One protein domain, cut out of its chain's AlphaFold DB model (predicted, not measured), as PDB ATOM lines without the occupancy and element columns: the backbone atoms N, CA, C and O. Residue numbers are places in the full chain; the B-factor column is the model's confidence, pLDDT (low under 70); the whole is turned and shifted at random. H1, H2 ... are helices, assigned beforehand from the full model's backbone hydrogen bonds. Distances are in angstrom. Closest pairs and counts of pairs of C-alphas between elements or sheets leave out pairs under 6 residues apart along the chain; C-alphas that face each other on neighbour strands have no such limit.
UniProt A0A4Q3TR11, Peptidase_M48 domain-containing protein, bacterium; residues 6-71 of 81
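Overview. This is residues 6 to 71 of the 81 residues of the protein "Peptidase_M48 domain-containing protein" of bacterium (UniProt A0A4Q3TR11). Three longer helices, their centres at the corners of a triangle, make this model: H1 crosses H4 at a steep angle, the two touching near their middles, while H2 runs nearly antiparallel to H4 but is shifted along it, so that H2 and H4 touch with residues 29 to 33 of H2 and 59 to 64 of H4 alone. A short helix, H3, with the loops around it, sits near H2 and apart from H1 and H4. The printed part has 66 residues, with four named helices in the order H1, H2, H3, H4 and no named strand; the class is all helix. The whole is compact, with a radius of gyration of the C-alphas of 12.3 A, and elongated in outline, spanning 37 by 21 by 19 A.

Arrangement. H1, residues 6 to 21, touches H4, residues 59 to 70; the closest C-alphas, those of Lys 13 and Glu 66, are 6.3 A apart. H1 and H4 run the same way at a steep tilt of 46 degrees. H1 is close to H2, residues 28 to 41, but not clearly touching it; the closest C-alphas are those of Val 16 and Met 29, 7.9 A apart. H1 and H2 run opposite ways at a steep tilt of 39 degrees. H2 touches H4 with residues 29 to 33 alone, and H4 touches H2 with residues 59 to 64 alone. The closest C-alphas of H2 and H4, those of Val 30 and Ile 60, are 5.9 A apart, and the two helices run opposite ways at a shallow tilt of 7 degrees. H3, residues 49 to 52, touches no helix, but H2 and H3 are near each other, their closest C-alphas 8.3 A apart. H3 is apart from H1 and from H4. In H1, H2 and H4 every O i to N i+4 pair is within hydrogen-bond range; H3 is too short for such a pair, and its one O i to N i+3 pair is within range.

Along the chain. H1 begins at C-alpha 6, (11.452, -37.229, -15.965), and is 23.0 A long to C-alpha 21. H2 is 20.5 A long and begins at C-alpha 28, (-6.361, -32.552, -4.831). H3 has four residues, Phe 49 to Thr 52, 5.8 A from first to last C-alpha. H4 is 16.2 A long and ends at C-alpha 70, (-6.706, -32.360, -19.744).

Size, cuts and confidence. The two C-alphas farthest apart are those of Ser 44 and Phe 71, 37.6 A. The printed part, residues 6 to 71, has no cut. The three links are short, with 6, 7 and 6 residues. The mean pLDDT of the printed part is 83.2; residues 41 to 46 and 55 to 57 are under 70.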
ATOM      1  N   ASN A   6      12.377 -36.971 -14.862       81.94
ATOM      2  CA  ASN A   6      11.452 -37.229 -15.965       81.94
ATOM      3  C   ASN A   6      10.403 -38.268 -15.574       81.94
ATOM      4  O   ASN A   6       9.236 -38.062 -15.890       81.94
ATOM      5  N   ASP A   7      10.791 -39.292 -14.815       86.12
ATOM      6  CA  ASP A   7       9.866 -40.322 -14.330       86.12
ATOM      7  C   ASP A   7       8.797 -39.708 -13.412       86.12
ATOM      8  O   ASP A   7       7.613 -39.994 -13.558       86.12
ATOM      9  N   GLU A   8       9.183 -38.776 -12.530       85.25
ATOM     10  CA  GLU A   8       8.224 -38.054 -11.676       85.25
ATOM     11  C   GLU A   8       7.218 -37.224 -12.483       85.25
ATOM     12  O   GLU A   8       6.046 -37.140 -12.119       85.25
ATOM     13  N   LYS A   9       7.663 -36.609 -13.587       85.19
ATOM     14  CA  LYS A   9       6.788 -35.808 -14.457       85.19
ATOM     15  C   LYS A   9       5.804 -36.678 -15.217       85.19
ATOM     16  O   LYS A   9       4.648 -36.301 -15.381       85.19
ATOM     17  N   GLU A  10       6.276 -37.811 -15.720       89.19
ATOM     18  CA  GLU A  10       5.426 -38.773 -16.405       89.19
ATOM     19  C   GLU A  10       4.398 -39.366 -15.434       89.19
ATOM     20  O   GLU A  10       3.210 -39.418 -15.753       89.19
ATOM     21  N   ALA A  11       4.822 -39.692 -14.212       89.69
ATOM     22  CA  ALA A  11       3.931 -40.139 -13.150       89.69
ATOM     23  C   ALA A  11       2.867 -39.087 -12.797       89.69
ATOM     24  O   ALA A  11       1.688 -39.426 -12.738       89.69
ATOM     25  N   ASP A  12       3.246 -37.813 -12.625       89.62
ATOM     26  CA  ASP A  12       2.295 -36.714 -12.385       89.62
ATOM     27  C   ASP A  12       1.254 -36.606 -13.494       89.62
ATOM     28  O   ASP A  12       0.060 -36.448 -13.236       89.62
ATOM     29  N   LYS A  13       1.705 -36.712 -14.744       90.81
ATOM     30  CA  LYS A  13       0.817 -36.642 -15.895       90.81
ATOM     31  C   LYS A  13      -0.224 -37.756 -15.858       90.81
ATOM     32  O   LYS A  13      -1.419 -37.490 -15.982       90.81
ATOM     33  N   PHE A  14       0.211 -38.998 -15.667       92.75
ATOM     34  CA  PHE A  14      -0.711 -40.127 -15.580       92.75
ATOM     35  C   PHE A  14      -1.624 -40.041 -14.358       92.75
ATOM     36  O   PHE A  14      -2.802 -40.376 -14.458       92.75
ATOM     37  N   ALA A  15      -1.129 -39.529 -13.234       90.50
ATOM     38  CA  ALA A  15      -1.934 -39.345 -12.038       90.50
ATOM     39  C   ALA A  15      -3.110 -38.379 -12.267       90.50
ATOM     40  O   ALA A  15      -4.222 -38.685 -11.845       90.50
ATOM     41  N   VAL A  16      -2.920 -37.270 -12.998       91.75
ATOM     42  CA  VAL A  16      -4.028 -36.363 -13.371       91.75
ATOM     43  C   VAL A  16      -5.114 -37.103 -14.155       91.75
ATOM     44  O   VAL A  16      -6.301 -36.946 -13.858       91.75
ATOM     45  N   HIS A  17      -4.717 -37.939 -15.116       90.62
ATOM     46  CA  HIS A  17      -5.654 -38.736 -15.906       90.62
ATOM     47  C   HIS A  17      -6.405 -39.750 -15.036       90.62
ATOM     48  O   HIS A  17      -7.635 -39.720 -14.990       90.62
ATOM     49  N   PHE A  18      -5.689 -40.580 -14.277       92.44
ATOM     50  CA  PHE A  18      -6.301 -41.632 -13.467       92.44
ATOM     51  C   PHE A  18      -7.197 -41.095 -12.352       92.44
ATOM     52  O   PHE A  18      -8.251 -41.673 -12.092       92.44
ATOM     53  N   LEU A  19      -6.827 -39.981 -11.710       91.12
ATOM     54  CA  LEU A  19      -7.678 -39.340 -10.703       91.12
ATOM     55  C   LEU A  19      -9.012 -38.934 -11.319       91.12
ATOM     56  O   LEU A  19     -10.066 -39.273 -10.791       91.12
ATOM     57  N   SER A  20      -8.972 -38.298 -12.486       87.88
ATOM     58  CA  SER A  20     -10.200 -37.881 -13.150       87.88
ATOM     59  C   SER A  20     -11.067 -39.047 -13.628       87.88
ATOM     60  O   SER A  20     -12.283 -39.009 -13.451       87.88
ATOM     61  N   GLU A  21     -10.459 -40.107 -14.169       88.81
ATOM     62  CA  GLU A  21     -11.170 -41.314 -14.613       88.81
ATOM     63  C   GLU A  21     -11.813 -42.070 -13.447       88.81
ATOM     64  O   GLU A  21     -12.897 -42.632 -13.589       88.81
ATOM     65  N   SER A  22     -11.173 -42.050 -12.278       90.50
ATOM     66  CA  SER A  22     -11.704 -42.652 -11.050       90.50
ATOM     67  C   SER A  22     -12.708 -41.760 -10.310       90.50
ATOM     68  O   SER A  22     -13.247 -42.168  -9.282       90.50
ATOM     69  N   GLY A  23     -13.013 -40.573 -10.845       90.31
ATOM     70  CA  GLY A  23     -14.005 -39.656 -10.287       90.31
ATOM     71  C   GLY A  23     -13.471 -38.719  -9.201       90.31
ATOM     72  O   GLY A  23     -14.275 -38.060  -8.544       90.31
ATOM     73  N   TYR A  24     -12.152 -38.631  -9.015       91.62
ATOM     74  CA  TYR A  24     -11.502 -37.703  -8.091       91.62
ATOM     75  C   TYR A  24     -11.060 -36.414  -8.780       91.62
ATOM     76  O   TYR A  24     -10.677 -36.388  -9.949       91.62
ATOM     77  N   ASP A  25     -11.078 -35.323  -8.022       92.44
ATOM     78  CA  ASP A  25     -10.617 -34.022  -8.466       92.44
ATOM     79  C   ASP A  25      -9.078 -34.006  -8.556       92.44
ATOM     80  O   ASP A  25      -8.398 -34.041  -7.525       92.44
ATOM     81  N   PRO A  26      -8.483 -33.893  -9.759       91.62
ATOM     82  CA  PRO A  26      -7.030 -33.896  -9.907       91.62
ATOM     83  C   PRO A  26      -6.359 -32.693  -9.222       91.62
ATOM     84  O   PRO A  26      -5.160 -32.733  -8.940       91.62
ATOM     85  N   ARG A  27      -7.110 -31.634  -8.874       91.38
ATOM     86  CA  ARG A  27      -6.593 -30.505  -8.083       91.38
ATOM     87  C   ARG A  27      -6.184 -30.924  -6.672       91.38
ATOM     88  O   ARG A  27      -5.300 -30.286  -6.100       91.38
ATOM     89  N   ALA A  28      -6.754 -32.002  -6.129       90.69
ATOM     90  CA  ALA A  28      -6.361 -32.552  -4.831       90.69
ATOM     91  C   ALA A  28      -4.878 -32.968  -4.801       90.69
ATOM     92  O   ALA A  28      -4.223 -32.884  -3.760       90.69
ATOM     93  N   MET A  29      -4.300 -33.309  -5.959       89.19
ATOM     94  CA  MET A  29      -2.886 -33.665  -6.082       89.19
ATOM     95  C   MET A  29      -1.946 -32.506  -5.718       89.19
ATOM     96  O   MET A  29      -0.875 -32.731  -5.158       89.19
ATOM     97  N   VAL A  30      -2.369 -31.255  -5.937       89.12
ATOM     98  CA  VAL A  30      -1.624 -30.069  -5.477       89.12
ATOM     99  C   VAL A  30      -1.531 -30.048  -3.951       89.12
ATOM    100  O   VAL A  30      -0.476 -29.726  -3.405       89.12
ATOM    101  N   GLY A  31      -2.604 -30.440  -3.259       88.06
ATOM    102  CA  GLY A  31      -2.621 -30.557  -1.801       88.06
ATOM    103  C   GLY A  31      -1.626 -31.601  -1.298       88.06
ATOM    104  O   GLY A  31      -0.852 -31.316  -0.388       88.06
ATOM    105  N   VAL A  32      -1.565 -32.770  -1.945       87.06
ATOM    106  CA  VAL A  32      -0.571 -33.810  -1.625       87.06
ATOM    107  C   VAL A  32       0.853 -33.270  -1.768       87.06
ATOM    108  O   VAL A  32       1.669 -33.443  -0.863       87.06
ATOM    109  N   MET A  33       1.147 -32.548  -2.854       86.56
ATOM    110  CA  MET A  33       2.470 -31.948  -3.060       86.56
ATOM    111  C   MET A  33       2.818 -30.910  -1.989       86.56
ATOM    112  O   MET A  33       3.947 -30.889  -1.511       86.56
ATOM    113  N   GLN A  34       1.857 -30.091  -1.554       86.19
ATOM    114  CA  GLN A  34       2.062 -29.140  -0.455       86.19
ATOM    115  C   GLN A  34       2.313 -29.837   0.889       86.19
ATOM    116  O   GLN A  34       3.110 -29.355   1.693       86.19
ATOM    117  N   VAL A  35       1.631 -30.956   1.155       85.00
ATOM    118  CA  VAL A  35       1.850 -31.769   2.362       85.00
ATOM    119  C   VAL A  35       3.254 -32.368   2.351       85.00
ATOM    120  O   VAL A  35       3.955 -32.288   3.361       85.00
ATOM    121  N   LEU A  36       3.684 -32.916   1.212       81.38
ATOM    122  CA  LEU A  36       5.032 -33.451   1.040       81.38
ATOM    123  C   LEU A  36       6.090 -32.360   1.218       81.38
ATOM    124  O   LEU A  36       7.011 -32.554   2.005       81.38
ATOM    125  N   ASP A  37       5.929 -31.202   0.577       80.25
ATOM    126  CA  ASP A  37       6.866 -30.078   0.689       80.25
ATOM    127  C   ASP A  37       7.062 -29.661   2.157       80.25
ATOM    128  O   ASP A  37       8.181 -29.715   2.676       80.25
ATOM    129  N   LYS A  38       5.956 -29.431   2.885       80.94
ATOM    130  CA  LYS A  38       5.965 -29.129   4.329       80.94
ATOM    131  C   LYS A  38       6.656 -30.205   5.168       80.94
ATOM    132  O   LYS A  38       7.388 -29.870   6.100       80.94
ATOM    133  N   ALA A  39       6.434 -31.483   4.862       76.56
ATOM    134  CA  ALA A  39       7.066 -32.592   5.578       76.56
ATOM    135  C   ALA A  39       8.590 -32.642   5.359       76.56
ATOM    136  O   ALA A  39       9.324 -33.125   6.223       76.56
ATOM    137  N   THR A  40       9.074 -32.116   4.232       71.75
ATOM    138  CA  THR A  40      10.508 -32.036   3.916       71.75
ATOM    139  C   THR A  40      11.190 -30.814   4.519       71.75
ATOM    140  O   THR A  40      12.335 -30.920   4.951       71.75
ATOM    141  N   SER A  41      10.515 -29.662   4.592       68.56
ATOM    142  CA  SER A  41      11.135 -28.405   5.045       68.56
ATOM    143  C   SER A  41      11.518 -28.384   6.535       68.56
ATOM    144  O   SER A  41      12.310 -27.538   6.940       68.56
ATOM    145  N   GLY A  42      10.968 -29.285   7.360       61.19
ATOM    146  CA  GLY A  42      11.169 -29.302   8.819       61.19
ATOM    147  C   GLY A  42      11.876 -30.538   9.388       61.19
ATOM    148  O   GLY A  42      12.071 -30.619  10.598       61.19
ATOM    149  N   SER A  43      12.247 -31.516   8.558       60.78
ATOM    150  CA  SER A  43      12.812 -32.791   9.018       60.78
ATOM    151  C   SER A  43      14.020 -33.184   8.177       60.78
ATOM    152  O   SER A  43      13.899 -33.391   6.975       60.78
ATOM    153  N   SER A  44      15.179 -33.388   8.811       58.88
ATOM    154  CA  SER A  44      16.442 -33.757   8.141       58.88
ATOM    155  C   SER A  44      16.392 -35.102   7.398       58.88
ATOM    156  O   SER A  44      17.365 -35.477   6.749       58.88
ATOM    157  N   ARG A  45      15.297 -35.863   7.530       60.72
ATOM    158  CA  ARG A  45      15.117 -37.187   6.916       60.72
ATOM    159  C   ARG A  45      13.987 -37.272   5.891       60.72
ATOM    160  O   ARG A  45      13.982 -38.262   5.166       60.72
ATOM    161  N   GLY A  46      13.096 -36.274   5.812       66.56
ATOM    162  CA  GLY A  46      11.882 -36.315   4.983       66.56
ATOM    163  C   GLY A  46      11.033 -37.593   5.165       66.56
ATOM    164  O   GLY A  46      11.391 -38.495   5.922       66.56
ATOM    165  N   PRO A  47       9.882 -37.709   4.490       72.25
ATOM    166  CA  PRO A  47       9.198 -38.990   4.331       72.25
ATOM    167  C   PRO A  47      10.072 -39.993   3.560       72.25
ATOM    168  O   PRO A  47      10.752 -39.604   2.610       72.25
ATOM    169  N   ASP A  48       9.994 -41.291   3.885       77.75
ATOM    170  CA  ASP A  48      10.709 -42.349   3.142       77.75
ATOM    171  C   ASP A  48      10.388 -42.338   1.639       77.75
ATOM    172  O   ASP A  48      11.254 -42.634   0.818       77.75
ATOM    173  N   PHE A  49       9.176 -41.903   1.280       74.69
ATOM    174  CA  PHE A  49       8.745 -41.682  -0.099       74.69
ATOM    175  C   PHE A  49       9.709 -40.782  -0.889       74.69
ATOM    176  O   PHE A  49      10.046 -41.088  -2.029       74.69
ATOM    177  N   LEU A  50      10.235 -39.719  -0.272       75.75
ATOM    178  CA  LEU A  50      11.135 -38.777  -0.944       75.75
ATOM    179  C   LEU A  50      12.561 -39.312  -1.129       75.75
ATOM    180  O   LEU A  50      13.350 -38.709  -1.855       75.75
ATOM    181  N   LYS A  51      12.902 -40.450  -0.507       78.69
ATOM    182  CA  LYS A  51      14.194 -41.123  -0.724       78.69
ATOM    183  C   LYS A  51      14.248 -41.826  -2.078       78.69
ATOM    184  O   LYS A  51      15.330 -41.951  -2.647       78.69
ATOM    185  N   THR A  52      13.107 -42.300  -2.577       80.56
ATOM    186  CA  THR A  52      12.993 -42.931  -3.900       80.56
ATOM    187  C   THR A  52      12.398 -41.986  -4.940       80.56
ATOM    188  O   THR A  52      12.796 -42.068  -6.098       80.56
ATOM    189  N   HIS A  53      11.523 -41.064  -4.531       76.56
ATOM    190  CA  HIS A  53      10.866 -40.063  -5.377       76.56
ATOM    191  C   HIS A  53      11.299 -38.642  -4.975       76.56
ATOM    192  O   HIS A  53      10.594 -37.964  -4.223       76.56
ATOM    193  N   PRO A  54      12.477 -38.165  -5.414       72.31
ATOM    194  CA  PRO A  54      12.975 -36.851  -5.019       72.31
ATOM    195  C   PRO A  54      12.040 -35.752  -5.530       72.31
ATOM    196  O   PRO A  54      11.789 -35.667  -6.731       72.31
ATOM    197  N   ALA A  55      11.559 -34.880  -4.637       65.12
ATOM    198  CA  ALA A  55      10.678 -33.773  -5.001       65.12
ATOM    199  C   ALA A  55      11.412 -32.765  -5.917       65.12
ATOM    200  O   ALA A  55      12.340 -32.077  -5.482       65.12
ATOM    201  N   PRO A  56      11.018 -32.622  -7.191       63.09
ATOM    202  CA  PRO A  56      11.390 -31.487  -8.017       63.09
ATOM    203  C   PRO A  56      10.686 -30.231  -7.488       63.09
ATOM    204  O   PRO A  56       9.468 -30.235  -7.318       63.09
ATOM    205  N   ALA A  57      11.418 -29.123  -7.365       65.38
ATOM    206  CA  ALA A  57      10.870 -27.813  -6.979       65.38
ATOM    207  C   ALA A  57       9.727 -27.302  -7.894       65.38
ATOM    208  O   ALA A  57       9.051 -26.336  -7.562       65.38
ATOM    209  N   ASN A  58       9.482 -27.965  -9.032       76.69
ATOM    210  CA  ASN A  58       8.562 -27.527 -10.081       76.69
ATOM    211  C   ASN A  58       7.390 -28.502 -10.341       76.69
ATOM    212  O   ASN A  58       6.803 -28.431 -11.416       76.69
ATOM    213  N   ARG A  59       7.024 -29.424  -9.431       84.38
ATOM    214  CA  ARG A  59       5.889 -30.352  -9.687       84.38
ATOM    215  C   ARG A  59       4.531 -29.671  -9.709       84.38
ATOM    216  O   ARG A  59       3.775 -29.870 -10.647       84.38
ATOM    217  N   ILE A  60       4.233 -28.826  -8.722       88.50
ATOM    218  CA  ILE A  60       2.946 -28.113  -8.635       88.50
ATOM    219  C   ILE A  60       2.586 -27.376  -9.940       88.50
ATOM    220  O   ILE A  60       1.491 -27.617 -10.450       88.50
ATOM    221  N   PRO A  61       3.460 -26.529 -10.527       89.88
ATOM    222  CA  PRO A  61       3.123 -25.846 -11.775       89.88
ATOM    223  C   PRO A  61       2.950 -26.811 -12.957       89.88
ATOM    224  O   PRO A  61       2.101 -26.569 -13.808       89.88
ATOM    225  N   LEU A  62       3.693 -27.923 -13.002       89.06
ATOM    226  CA  LEU A  62       3.535 -28.941 -14.050       89.06
ATOM    227  C   LEU A  62       2.198 -29.677 -13.935       89.06
ATOM    228  O   LEU A  62       1.521 -29.877 -14.938       89.06
ATOM    229  N   ILE A  63       1.783 -30.016 -12.714       90.75
ATOM    230  CA  ILE A  63       0.481 -30.629 -12.436       90.75
ATOM    231  C   ILE A  63      -0.646 -29.680 -12.845       90.75
ATOM    232  O   ILE A  63      -1.582 -30.088 -13.521       90.75
ATOM    233  N   GLN A  64      -0.549 -28.399 -12.477       91.62
ATOM    234  CA  GLN A  64      -1.534 -27.390 -12.872       91.62
ATOM    235  C   GLN A  64      -1.613 -27.230 -14.394       91.62
ATOM    236  O   GLN A  64      -2.711 -27.125 -14.942       91.62
ATOM    237  N   GLN A  65      -0.465 -27.247 -15.074       92.00
ATOM    238  CA  GLN A  65      -0.405 -27.200 -16.530       92.00
ATOM    239  C   GLN A  65      -1.061 -28.432 -17.163       92.00
ATOM    240  O   GLN A  65      -1.819 -28.283 -18.121       92.00
ATOM    241  N   GLU A  66      -0.810 -29.630 -16.633       92.81
ATOM    242  CA  GLU A  66      -1.431 -30.844 -17.160       92.81
ATOM    243  C   GLU A  66      -2.939 -30.854 -16.899       92.81
ATOM    244  O   GLU A  66      -3.697 -31.124 -17.819       92.81
ATOM    245  N   ILE A  67      -3.405 -30.433 -15.717       92.38
ATOM    246  CA  ILE A  67      -4.841 -30.269 -15.441       92.38
ATOM    247  C   ILE A  67      -5.484 -29.318 -16.455       92.38
ATOM    248  O   ILE A  67      -6.537 -29.637 -17.000       92.38
ATOM    249  N   ALA A  68      -4.856 -28.174 -16.746       92.56
ATOM    250  CA  ALA A  68      -5.366 -27.230 -17.741       92.56
ATOM    251  C   ALA A  68      -5.395 -27.828 -19.160       92.56
ATOM    252  O   ALA A  68      -6.277 -27.504 -19.953       92.56
ATOM    253  N   ARG A  69      -4.452 -28.724 -19.477       91.12
ATOM    254  CA  ARG A  69      -4.400 -29.441 -20.754       91.12
ATOM    255  C   ARG A  69      -5.477 -30.520 -20.860       91.12
ATOM    256  O   ARG A  69      -6.092 -30.647 -21.915       91.12
ATOM    257  N   THR A  70      -5.693 -31.295 -19.799       89.62
ATOM    258  CA  THR A  70      -6.706 -32.360 -19.744       89.62
ATOM    259  C   THR A  70      -8.119 -31.776 -19.672       89.62
ATOM    260  O   THR A  70      -9.039 -32.313 -20.284       89.62
ATOM    261  N   PHE A  71      -8.285 -30.647 -18.977       89.69
ATOM    262  CA  PHE A  71      -9.563 -29.974 -18.743       89.69
ATOM    263  C   PHE A  71      -9.550 -28.525 -19.255       89.69
ATOM    264  O   PHE A  71      -9.628 -27.587 -18.456       89.69
TER     265      PHE A  71